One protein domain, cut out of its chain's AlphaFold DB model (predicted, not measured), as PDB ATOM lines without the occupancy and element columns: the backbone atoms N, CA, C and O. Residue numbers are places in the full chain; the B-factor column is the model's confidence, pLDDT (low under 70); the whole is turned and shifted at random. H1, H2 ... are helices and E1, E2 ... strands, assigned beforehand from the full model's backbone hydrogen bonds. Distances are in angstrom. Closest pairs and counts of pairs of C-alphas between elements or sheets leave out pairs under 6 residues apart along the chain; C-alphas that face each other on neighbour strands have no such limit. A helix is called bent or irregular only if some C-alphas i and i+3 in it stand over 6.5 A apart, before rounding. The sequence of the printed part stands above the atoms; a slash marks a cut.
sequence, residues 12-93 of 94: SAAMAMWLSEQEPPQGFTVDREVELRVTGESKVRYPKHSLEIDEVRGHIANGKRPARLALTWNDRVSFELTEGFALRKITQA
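Overview. This is residues 12 to 93 of the 94 residues of the protein "Recombination-associated protein RdgC" of Variovorax sp. JS1663 (UniProt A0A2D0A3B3). A twisted antiparallel sheet, order E1 - E2 - E3 - E4, has two short helices, H1 and H2, packed over one face, chiefly at its bent strands E1 and E2; these are two layers, helices on one face of a sheet. The 82 printed residues run H1 E1 H2 E2 E3 E4, of mixed class, and E2 E3 E4 are a meander, each strand the antiparallel neighbour of the one before. The whole is compact, with a radius of gyration of the C-alphas of 12.1 A and spans of 34 by 24 by 23 A.

Arrangement. Begin with E2, residues 64 to 73, an inner strand that bends by 56 degrees at residue 67. Edge strand E1, residues 28 to 38, bends by 79 degrees at residue 32 and is antiparallel to E2; look at N 31 and O 70, 3.0 A. E3, residues 77 to 82, forms a hairpin with E2, with N 71 and O 79 at 2.9 A. E4, residues 87 to 92, forms a hairpin with E3, with N 80 and O 88 at 2.8 A. H1, residues 12 to 21, is on the sheet at a height of 7.2 A; its closest C-alphas to E2 are Ser 12 and Pro 66, 5.3 A apart. H2, residues 53 to 61, is on the sheet at a height of 8.4 A, over E2. H1 and H2 touch, closest at the C-alphas of Ser 20 and Arg 57, 5.3 A, at a steep tilt of 54 degrees, opposite ways. In both helices every O i to N i+4 pair is within hydrogen-bond range.

Along the chain. Find C-alpha 12 at (-23.693, -38.312, 48.698), where H1 begins; H1 is 14.3 A long and H2 12.6 A. E1 runs 25.5 A, E2 25.1 A, E3 15.9 A, and E4 13.7 A to C-alpha 92 at (-8.728, -54.928, 57.655).

Size, cuts and confidence. The farthest C-alphas, Gly 40 and Arg 76, are 35.5 A apart. The printed part has no cut; the link from E1 to H2 is long. Residues 40 to 51 and 53 have pLDDT under 70.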
ATOM      1  N   SER A  12     -23.164 -37.821  49.979       94.88
ATOM      2  CA  SER A  12     -23.693 -38.312  48.698       94.88
ATOM      3  C   SER A  12     -23.168 -37.517  47.495       94.88
ATOM      4  O   SER A  12     -22.877 -38.104  46.450       94.88
ATOM      5  N   ALA A  13     -22.995 -36.201  47.642       95.88
ATOM      6  CA  ALA A  13     -22.431 -35.334  46.612       95.88
ATOM      7  C   ALA A  13     -20.927 -35.586  46.429       95.88
ATOM      8  O   ALA A  13     -20.467 -35.708  45.295       95.88
ATOM      9  N   ALA A  14     -20.180 -35.736  47.526       97.06
ATOM     10  CA  ALA A  14     -18.759 -36.072  47.478       97.06
ATOM     11  C   ALA A  14     -18.523 -37.444  46.820       97.06
ATOM     12  O   ALA A  14     -17.745 -37.544  45.874       97.06
ATOM     13  N   MET A  15     -19.275 -38.474  47.230       96.19
ATOM     14  CA  MET A  15     -19.229 -39.802  46.605       96.19
ATOM     15  C   MET A  15     -19.555 -39.742  45.109       96.19
ATOM     16  O   MET A  15     -18.897 -40.403  44.306       96.19
ATOM     17  N   ALA A  16     -20.555 -38.944  44.712       95.38
ATOM     18  CA  ALA A  16     -20.917 -38.793  43.306       95.38
ATOM     19  C   ALA A  16     -19.777 -38.177  42.487       95.38
ATOM     20  O   ALA A  16     -19.537 -38.626  41.368       95.38
ATOM     21  N   MET A  17     -19.072 -37.186  43.038       95.94
ATOM     22  CA  MET A  17     -17.918 -36.551  42.401       95.94
ATOM     23  C   MET A  17     -16.773 -37.552  42.206       95.94
ATOM     24  O   MET A  17     -16.354 -37.753  41.071       95.94
ATOM     25  N   TRP A  18     -16.371 -38.288  43.250       95.44
ATOM     26  CA  TRP A  18     -15.296 -39.291  43.162       95.44
ATOM     27  C   TRP A  18     -15.578 -40.368  42.111       95.44
ATOM     28  O   TRP A  18     -14.705 -40.719  41.323       95.44
ATOM     29  N   LEU A  19     -16.818 -40.866  42.055       93.12
ATOM     30  CA  LEU A  19     -17.244 -41.849  41.053       93.12
ATOM     31  C   LEU A  19     -17.320 -41.251  39.640       93.12
ATOM     32  O   LEU A  19     -17.019 -41.934  38.663       93.12
ATOM     33  N   SER A  20     -17.728 -39.984  39.515       92.50
ATOM     34  CA  SER A  20     -17.858 -39.306  38.218       92.50
ATOM     35  C   SER A  20     -16.512 -38.932  37.616       92.50
ATOM     36  O   SER A  20     -16.378 -38.960  36.394       92.50
ATOM     37  N   GLU A  21     -15.534 -38.587  38.443       92.94
ATOM     38  CA  GLU A  21     -14.187 -38.191  38.024       92.94
ATOM     39  C   GLU A  21     -13.220 -39.382  38.006       92.94
ATOM     40  O   GLU A  21     -12.184 -39.312  37.358       92.94
ATOM     41  N   GLN A  22     -13.599 -40.499  38.639       90.38
ATOM     42  CA  GLN A  22     -12.728 -41.652  38.907       90.38
ATOM     43  C   GLN A  22     -11.486 -41.271  39.731       90.38
ATOM     44  O   GLN A  22     -10.446 -41.920  39.649       90.38
ATOM     45  N   GLU A  23     -11.616 -40.232  40.555       93.81
ATOM     46  CA  GLU A  23     -10.550 -39.681  41.385       93.81
ATOM     47  C   GLU A  23     -11.041 -39.592  42.842       93.81
ATOM     48  O   GLU A  23     -11.623 -38.586  43.261       93.81
ATOM     49  N   PRO A  24     -10.905 -40.675  43.631       93.81
ATOM     50  CA  PRO A  24     -11.163 -40.604  45.063       93.81
ATOM     51  C   PRO A  24     -10.127 -39.717  45.776       93.81
ATOM     52  O   PRO A  24      -9.034 -39.486  45.252       93.81
ATOM     53  N   PRO A  25     -10.425 -39.238  47.000       95.56
ATOM     54  CA  PRO A  25      -9.477 -38.449  47.775       95.56
ATOM     55  C   PRO A  25      -8.177 -39.214  48.022       95.56
ATOM     56  O   PRO A  25      -8.169 -40.442  48.117       95.56
ATOM     57  N   GLN A  26      -7.079 -38.479  48.200       97.06
ATOM     58  CA  GLN A  26      -5.769 -39.071  48.454       97.06
ATOM     59  C   GLN A  26      -5.818 -40.117  49.579       97.06
ATOM     60  O   GLN A  26      -6.329 -39.860  50.672       97.06
ATOM     61  N   GLY A  27      -5.235 -41.285  49.308       96.69
ATOM     62  CA  GLY A  27      -5.181 -42.397  50.254       96.69
ATOM     63  C   GLY A  27      -6.456 -43.237  50.308       96.69
ATOM     64  O   GLY A  27      -6.515 -44.149  51.123       96.69
ATOM     65  N   PHE A  28      -7.459 -42.968  49.470       97.12
ATOM     66  CA  PHE A  28      -8.628 -43.827  49.314       97.12
ATOM     67  C   PHE A  28      -8.658 -44.478  47.935       97.12
ATOM     68  O   PHE A  28      -8.318 -43.860  46.931       97.12
ATOM     69  N   THR A  29      -9.132 -45.716  47.891       95.06
ATOM     70  CA  THR A  29      -9.526 -46.414  46.668       95.06
ATOM     71  C   THR A  29     -11.018 -46.717  46.724       95.06
ATOM     72  O   THR A  29     -11.578 -46.950  47.797       95.06
ATOM     73  N   VAL A  30     -11.679 -46.665  45.566       92.25
ATOM     74  CA  VAL A  30     -13.080 -47.078  45.423       92.25
ATOM     75  C   VAL A  30     -13.125 -48.577  45.166       92.25
ATOM     76  O   VAL A  30     -12.531 -49.056  44.201       92.25
ATOM     77  N   ASP A  31     -13.859 -49.297  46.009       89.75
ATOM     78  CA  ASP A  31     -14.088 -50.728  45.844       89.75
ATOM     79  C   ASP A  31     -15.293 -50.990  44.919       89.75
ATOM     80  O   ASP A  31     -15.961 -50.079  44.428       89.75
ATOM     81  N   ARG A  32     -15.607 -52.262  44.654       81.62
ATOM     82  CA  ARG A  32     -16.626 -52.638  43.652       81.62
ATOM     83  C   ARG A  32     -18.077 -52.526  44.136       81.62
ATOM     84  O   ARG A  32     -18.996 -52.858  43.383       81.62
ATOM     85  N   GLU A  33     -18.300 -52.136  45.387       86.19
ATOM     86  CA  GLU A  33     -19.634 -52.032  45.982       86.19
ATOM     87  C   GLU A  33     -20.075 -50.566  46.060       86.19
ATOM     88  O   GLU A  33     -19.538 -49.762  46.821       86.19
ATOM     89  N   VAL A  34     -21.107 -50.229  45.289       88.81
ATOM     90  CA  VAL A  34     -21.795 -48.939  45.355       88.81
ATOM     91  C   VAL A  34     -23.298 -49.165  45.325       88.81
ATOM     92  O   VAL A  34     -23.821 -49.977  44.560       88.81
ATOM     93  N   GLU A  35     -24.011 -48.422  46.159       89.75
ATOM     94  CA  GLU A  35     -25.462 -48.380  46.160       89.75
ATOM     95  C   GLU A  35     -25.928 -47.012  45.674       89.75
ATOM     96  O   GLU A  35     -25.549 -45.987  46.237       89.75
ATOM     97  N   LEU A  36     -26.793 -46.994  44.658       89.44
ATOM     98  CA  LEU A  36     -27.386 -45.773  44.122       89.44
ATOM     99  C   LEU A  36     -28.883 -45.707  44.450       89.44
ATOM    100  O   LEU A  36     -29.615 -46.680  44.258       89.44
ATOM    101  N   ARG A  37     -29.367 -44.535  44.859       86.62
ATOM    102  CA  ARG A  37     -30.788 -44.234  45.070       86.62
ATOM    103  C   ARG A  37     -31.285 -43.235  44.025       86.62
ATOM    104  O   ARG A  37     -30.556 -42.333  43.616       86.62
ATOM    105  N   VAL A  38     -32.535 -43.392  43.591       84.69
ATOM    106  CA  VAL A  38     -33.226 -42.371  42.792       84.69
ATOM    107  C   VAL A  38     -33.642 -41.232  43.717       84.69
ATOM    108  O   VAL A  38     -34.269 -41.462  44.751       84.69
ATOM    109  N   THR A  39     -33.300 -40.003  43.348       72.25
ATOM    110  CA  THR A  39     -33.682 -38.813  44.115       72.25
ATOM    111  C   THR A  39     -35.208 -38.760  44.280       72.25
ATOM    112  O   THR A  39     -35.935 -38.775  43.293       72.25
ATOM    113  N   GLY A  40     -35.695 -38.722  45.525       68.19
ATOM    114  CA  GLY A  40     -37.129 -38.677  45.843       68.19
ATOM    115  C   GLY A  40     -37.827 -40.035  46.011       68.19
ATOM    116  O   GLY A  40     -38.971 -40.060  46.458       68.19
ATOM    117  N   GLU A  41     -37.165 -41.165  45.733       65.25
ATOM    118  CA  GLU A  41     -37.708 -42.496  46.041       65.25
ATOM    119  C   GLU A  41     -37.163 -43.028  47.373       65.25
ATOM    120  O   GLU A  41     -35.964 -42.992  47.638       65.25
ATOM    121  N   SER A  42     -38.034 -43.604  48.205       62.09
ATOM    122  CA  SER A  42     -37.637 -44.251  49.467       62.09
ATOM    123  C   SER A  42     -37.013 -45.637  49.273       62.09
ATOM    124  O   SER A  42     -36.369 -46.168  50.179       62.09
ATOM    125  N   LYS A  43     -37.194 -46.249  48.097       61.47
ATOM    126  CA  LYS A  43     -36.742 -47.610  47.814       61.47
ATOM    127  C   LYS A  43     -35.431 -47.589  47.040       61.47
ATOM    128  O   LYS A  43     -35.389 -47.203  45.877       61.47
ATOM    129  N   VAL A  44     -34.368 -48.079  47.668       59.50
ATOM    130  CA  VAL A  44     -33.086 -48.251  46.987       59.50
ATOM    131  C   VAL A  44     -33.106 -49.519  46.140       59.50
ATOM    132  O   VAL A  44     -33.439 -50.600  46.630       59.50
ATOM    133  N   ARG A  45     -32.765 -49.392  44.854       60.56
ATOM    134  CA  ARG A  45     -32.577 -50.543  43.969       60.56
ATOM    135  C   ARG A  45     -31.104 -50.914  43.939       60.56
ATOM    136  O   ARG A  45     -30.296 -50.203  43.355       60.56
ATOM    137  N   TYR A  46     -30.796 -52.063  44.520       55.44
ATOM    138  CA  TYR A  46     -29.509 -52.717  44.343       55.44
ATOM    139  C   TYR A  46     -29.435 -53.296  42.930       55.44
ATOM    140  O   TYR A  46     -30.282 -54.128  42.579       55.44
ATOM    141  N   PRO A  47     -28.440 -52.928  42.117       52.81
ATOM    142  CA  PRO A  47     -28.001 -53.841  41.080       52.81
ATOM    143  C   PRO A  47     -27.471 -55.099  41.780       52.81
ATOM    144  O   PRO A  47     -26.722 -55.025  42.749       52.81
ATOM    145  N   LYS A  48     -27.918 -56.281  41.341       45.94
ATOM    146  CA  LYS A  48     -27.508 -57.575  41.922       45.94
ATOM    147  C   LYS A  48     -26.023 -57.899  41.689       45.94
ATOM    148  O   LYS A  48     -25.562 -58.948  42.134       45.94
ATOM    149  N   HIS A  49     -25.307 -57.066  40.942       53.41
ATOM    150  CA  HIS A  49     -23.930 -57.255  40.505       53.41
ATOM    151  C   HIS A  49     -23.165 -55.959  40.800       53.41
ATOM    152  O   HIS A  49     -23.786 -54.892  40.811       53.41
ATOM    153  N   SER A  50     -21.850 -56.041  41.036       57.94
ATOM    154  CA  SER A  50     -20.991 -54.851  40.990       57.94
ATOM    155  C   SER A  50     -21.261 -54.123  39.686       57.94
ATOM    156  O   SER A  50     -21.118 -54.715  38.618       57.94
ATOM    157  N   LEU A  51     -21.695 -52.869  39.779       61.22
ATOM    158  CA  LEU A  51     -21.745 -52.014  38.606       61.22
ATOM    159  C   LEU A  51     -20.304 -51.784  38.164       61.22
ATOM    160  O   LEU A  51     -19.462 -51.396  38.978       61.22
ATOM    161  N   GLU A  52     -20.030 -52.009  36.885       70.69
ATOM    162  CA  GLU A  52     -18.799 -51.504  36.292       70.69
ATOM    163  C   GLU A  52     -18.785 -49.977  36.452       70.69
ATOM    164  O   GLU A  52     -19.826 -49.320  36.336       70.69
ATOM    165  N   ILE A  53     -17.619 -49.400  36.751       68.75
ATOM    166  CA  ILE A  53     -17.471 -47.964  37.060       68.75
ATOM    167  C   ILE A  53     -18.117 -47.071  35.985       68.75
ATOM    168  O   ILE A  53     -18.740 -46.057  36.309       68.75
ATOM    169  N   ASP A  54     -18.058 -47.474  34.717       70.94
ATOM    170  CA  ASP A  54     -18.675 -46.733  33.615       70.94
ATOM    171  C   ASP A  54     -20.216 -46.731  33.670       70.94
ATOM    172  O   ASP A  54     -20.849 -45.713  33.366       70.94
ATOM    173  N   GLU A  55     -20.844 -47.815  34.135       82.31
ATOM    174  CA  GLU A  55     -22.298 -47.881  34.341       82.31
ATOM    175  C   GLU A  55     -22.733 -46.973  35.504       82.31
ATOM    176  O   GLU A  55     -23.759 -46.285  35.426       82.31
ATOM    177  N   VAL A  56     -21.911 -46.891  36.559       85.44
ATOM    178  CA  VAL A  56     -22.140 -45.999  37.708       85.44
ATOM    179  C   VAL A  56     -22.169 -44.536  37.270       85.44
ATOM    180  O   VAL A  56     -23.096 -43.809  37.638       85.44
ATOM    181  N   ARG A  57     -21.207 -44.102  36.443       88.94
ATOM    182  CA  ARG A  57     -21.160 -42.724  35.919       88.94
ATOM    183  C   ARG A  57     -22.421 -42.377  35.140       88.94
ATOM    184  O   ARG A  57     -23.026 -41.334  35.384       88.94
ATOM    185  N   GLY A  58     -22.863 -43.273  34.257       89.31
ATOM    186  CA  GLY A  58     -24.104 -43.095  33.502       89.31
ATOM    187  C   GLY A  58     -25.326 -42.971  34.412       89.31
ATOM    188  O   GLY A  58     -26.195 -42.127  34.194       89.31
ATOM    189  N   HIS A  59     -25.408 -43.767  35.475       88.81
ATOM    190  CA  HIS A  59     -26.491 -43.661  36.449       88.81
ATOM    191  C   HIS A  59     -26.476 -42.361  37.261       88.81
ATOM    192  O   HIS A  59     -27.548 -41.798  37.497       88.81
ATOM    193  N   ILE A  60     -25.298 -41.877  37.660       90.75
ATOM    194  CA  ILE A  60     -25.152 -40.589  38.351       90.75
ATOM    195  C   ILE A  60     -25.561 -39.440  37.423       90.75
ATOM    196  O   ILE A  60     -26.339 -38.576  37.826       90.75
ATOM    197  N   ALA A  61     -25.123 -39.470  36.160       90.81
ATOM    198  CA  ALA A  61     -25.519 -38.490  35.148       90.81
ATOM    199  C   ALA A  61     -27.042 -38.468  34.912       90.81
ATOM    200  O   ALA A  61     -27.619 -37.411  34.674       90.81
ATOM    201  N   ASN A  62     -27.709 -39.617  35.059       89.88
ATOM    202  CA  ASN A  62     -29.166 -39.757  34.978       89.88
ATOM    203  C   ASN A  62     -29.903 -39.440  36.298       89.88
ATOM    204  O   ASN A  62     -31.067 -39.805  36.464       89.88
ATOM    205  N   GLY A  63     -29.248 -38.777  37.255       89.06
ATOM    206  CA  GLY A  63     -29.897 -38.234  38.452       89.06
ATOM    207  C   GLY A  63     -30.023 -39.196  39.636       89.06
ATOM    208  O   GLY A  63     -30.682 -38.853  40.627       89.06
ATOM    209  N   LYS A  64     -29.391 -40.378  39.588       90.75
ATOM    210  CA  LYS A  64     -29.216 -41.206  40.792       90.75
ATOM    211  C   LYS A  64     -28.106 -40.630  41.677       90.75
ATOM    212  O   LYS A  64     -27.142 -40.045  41.187       90.75
ATOM    213  N   ARG A  65     -28.214 -40.827  42.989       92.25
ATOM    214  CA  ARG A  65     -27.206 -40.414  43.978       92.25
ATOM    215  C   ARG A  65     -26.642 -41.624  44.722       92.25
ATOM    216  O   ARG A  65     -27.418 -42.528  45.036       92.25
ATOM    217  N   PRO A  66     -25.335 -41.663  45.024       92.75
ATOM    218  CA  PRO A  66     -24.775 -42.692  45.891       92.75
ATOM    219  C   PRO A  66     -25.356 -42.598  47.302       92.75
ATOM    220  O   PRO A  66     -25.271 -41.556  47.948       92.75
ATOM    221  N   ALA A  67     -25.940 -43.699  47.762       93.12
ATOM    222  CA  ALA A  67     -26.410 -43.879  49.130       93.12
ATOM    223  C   ALA A  67     -25.348 -44.572  49.996       93.12
ATOM    224  O   ALA A  67     -25.262 -44.306  51.198       93.12
ATOM    225  N   ARG A  68     -24.538 -45.454  49.386       93.38
ATOM    226  CA  ARG A  68     -23.389 -46.120  50.014       93.38
ATOM    227  C   ARG A  68     -22.258 -46.337  49.017       93.38
ATOM    228  O   ARG A  68     -22.531 -46.630  47.853       93.38
ATOM    229  N   LEU A  69     -21.022 -46.245  49.492       94.25
ATOM    230  CA  LEU A  69     -19.817 -46.505  48.711       94.25
ATOM    231  C   LEU A  69     -18.792 -47.261  49.557       94.25
ATOM    232  O   LEU A  69     -18.455 -46.813  50.655       94.25
ATOM    233  N   ALA A  70     -18.309 -48.391  49.048       94.75
ATOM    234  CA  ALA A  70     -17.195 -49.108  49.646       94.75
ATOM    235  C   ALA A  70     -15.865 -48.444  49.270       94.75
ATOM    236  O   ALA A  70     -15.628 -48.097  48.108       94.75
ATOM    237  N   LEU A  71     -15.030 -48.238  50.282       96.25
ATOM    238  CA  LEU A  71     -13.741 -47.577  50.181       96.25
ATOM    239  C   LEU A  71     -12.698 -48.369  50.959       96.25
ATOM    240  O   LEU A  71     -12.973 -48.856  52.061       96.25
ATOM    241  N   THR A  72     -11.472 -48.365  50.448       97.44
ATOM    242  CA  THR A  72     -10.299 -48.813  51.191       97.44
ATOM    243  C   THR A  72      -9.360 -47.636  51.441       97.44
ATOM    244  O   THR A  72      -9.035 -46.871  50.539       97.44
ATOM    245  N   TRP A  73      -8.947 -47.456  52.696       98.00
ATOM    246  CA  TRP A  73      -8.027 -46.407  53.126       98.00
ATOM    247  C   TRP A  73      -6.609 -46.949  53.285       98.00
ATOM    248  O   TRP A  73      -6.371 -47.837  54.112       98.00
ATOM    249  N   ASN A  74      -5.671 -46.371  52.532       97.25
ATOM    250  CA  ASN A  74      -4.232 -46.639  52.559       97.25
ATOM    251  C   ASN A  74      -3.889 -48.138  52.511       97.25
ATOM    252  O   ASN A  74      -2.966 -48.566  53.204       97.25
ATOM    253  N   ASP A  75      -4.673 -48.931  51.774       95.81
ATOM    254  CA  ASP A  75      -4.544 -50.393  51.684       95.81
ATOM    255  C   ASP A  75      -4.548 -51.101  53.056       95.81
ATOM    256  O   ASP A  75      -3.918 -52.138  53.251       95.81
ATOM    257  N   ARG A  76      -5.221 -50.514  54.058       97.31
ATOM    258  CA  ARG A  76      -5.223 -51.005  55.451       97.31
ATOM    259  C   ARG A  76      -6.603 -51.294  56.000       97.31
ATOM    260  O   ARG A  76      -6.759 -52.263  56.741       97.31
ATOM    261  N   VAL A  77      -7.574 -50.434  55.713       98.06
ATOM    262  CA  VAL A  77      -8.920 -50.520  56.290       98.06
ATOM    263  C   VAL A  77      -9.949 -50.374  55.188       98.06
ATOM    264  O   VAL A  77      -9.954 -49.352  54.505       98.06
ATOM    265  N   SER A  78     -10.840 -51.350  55.068       97.50
ATOM    266  CA  SER A  78     -11.985 -51.306  54.157       97.50
ATOM    267  C   SER A  78     -13.258 -51.010  54.943       97.50
ATOM    268  O   SER A  78     -13.422 -51.484  56.070       97.50
ATOM    269  N   PHE A  79     -14.146 -50.192  54.385       97.56
ATOM    270  CA  PHE A  79     -15.409 -49.810  55.017       97.56
ATOM    271  C   PHE A  79     -16.433 -49.309  53.988       97.56
ATOM    272  O   PHE A  79     -16.095 -48.960  52.863       97.56
ATOM    273  N   GLU A  80     -17.701 -49.222  54.392       96.50
ATOM    274  CA  GLU A  80     -18.752 -48.523  53.643       96.50
ATOM    275  C   GLU A  80     -18.992 -47.128  54.234       96.50
ATOM    276  O   GLU A  80     -19.340 -47.017  55.413       96.50
ATOM    277  N   LEU A  81     -18.873 -46.079  53.416       96.69
ATOM    278  CA  LEU A  81     -19.380 -44.740  53.726       96.69
ATOM    279  C   LEU A  81     -20.844 -44.634  53.290       96.69
ATOM    280  O   LEU A  81     -21.191 -45.037  52.181       96.69
ATOM    281  N   THR A  82     -21.704 -44.076  54.141       94.94
ATOM    282  CA  THR A  82     -23.116 -43.826  53.812       94.94
ATOM    283  C   THR A  82     -23.413 -42.350  53.549       94.94
ATOM    284  O   THR A  82     -22.676 -41.457  53.965       94.94
ATOM    285  N   GLU A  83     -24.552 -42.081  52.907       92.56
ATOM    286  CA  GLU A  83     -25.087 -40.725  52.698       92.56
ATOM    287  C   GLU A  83     -25.295 -39.930  54.001       92.56
ATOM    288  O   GLU A  83     -25.196 -38.709  53.984       92.56
ATOM    289  N   GLY A  84     -25.526 -40.617  55.126       92.12
ATOM    290  CA  GLY A  84     -25.653 -40.030  56.467       92.12
ATOM    291  C   GLY A  84     -24.330 -39.957  57.235       92.12
ATOM    292  O   GLY A  84     -24.334 -39.991  58.459       92.12
ATOM    293  N   PHE A  85     -23.197 -39.974  56.528       94.38
ATOM    294  CA  PHE A  85     -21.847 -39.905  57.098       94.38
ATOM    295  C   PHE A  85     -21.529 -40.990  58.148       94.38
ATOM    296  O   PHE A  85     -20.701 -40.803  59.041       94.38
ATOM    297  N   ALA A  86     -22.164 -42.161  58.040       94.12
ATOM    298  CA  ALA A  86     -21.845 -43.309  58.879       94.12
ATOM    299  C   ALA A  86     -20.805 -44.205  58.198       94.12
ATOM    300  O   ALA A  86     -20.863 -44.422  56.986       94.12
ATOM    301  N   LEU A  87     -19.902 -44.781  58.995       96.06
ATOM    302  CA  LEU A  87     -18.974 -45.826  58.560       96.06
ATOM    303  C   LEU A  87     -19.509 -47.195  58.989       96.06
ATOM    304  O   LEU A  87     -19.872 -47.392  60.151       96.06
ATOM    305  N   ARG A  88     -19.582 -48.150  58.059       95.81
ATOM    306  CA  ARG A  88     -20.072 -49.518  58.310       95.81
ATOM    307  C   ARG A  88     -19.086 -50.549  57.771       95.81
ATOM    308  O   ARG A  88     -18.190 -50.205  57.013       95.81
ATOM    309  N   LYS A  89     -19.266 -51.818  58.162       95.75
ATOM    310  CA  LYS A  89     -18.452 -52.962  57.703       95.75
ATOM    311  C   LYS A  89     -16.934 -52.707  57.769       95.75
ATOM    312  O   LYS A  89     -16.214 -53.016  56.831       95.75
ATOM    313  N   ILE A  90     -16.457 -52.122  58.866       97.56
ATOM    314  CA  ILE A  90     -15.035 -51.807  59.024       97.56
ATOM    315  C   ILE A  90     -14.251 -53.111  59.202       97.56
ATOM    316  O   ILE A  90     -14.479 -53.839  60.171       97.56
ATOM    317  N   THR A  91     -13.329 -53.390  58.287       97.38
ATOM    318  CA  THR A  91     -12.439 -54.557  58.325       97.38
ATOM    319  C   THR A  91     -11.011 -54.157  57.978       97.38
ATOM    320  O   THR A  91     -10.759 -53.072  57.456       97.38
ATOM    321  N   GLN A  92     -10.055 -55.045  58.251       96.62
ATOM    322  CA  GLN A  92      -8.728 -54.928  57.655       96.62
ATOM    323  C   GLN A  92      -8.841 -55.150  56.139       96.62
ATOM    324  O   GLN A  92      -9.623 -56.002  55.707       96.62
ATOM    325  N   ALA A  93      -8.099 -54.371  55.356       89.56
ATOM    326  CA  ALA A  93      -7.956 -54.603  53.923       89.56
ATOM    327  C   ALA A  93      -7.218 -55.933  53.693       89.56
ATOM    328  O   ALA A  93      -6.325 -56.289  54.470       89.56
TER     329      ALA A  93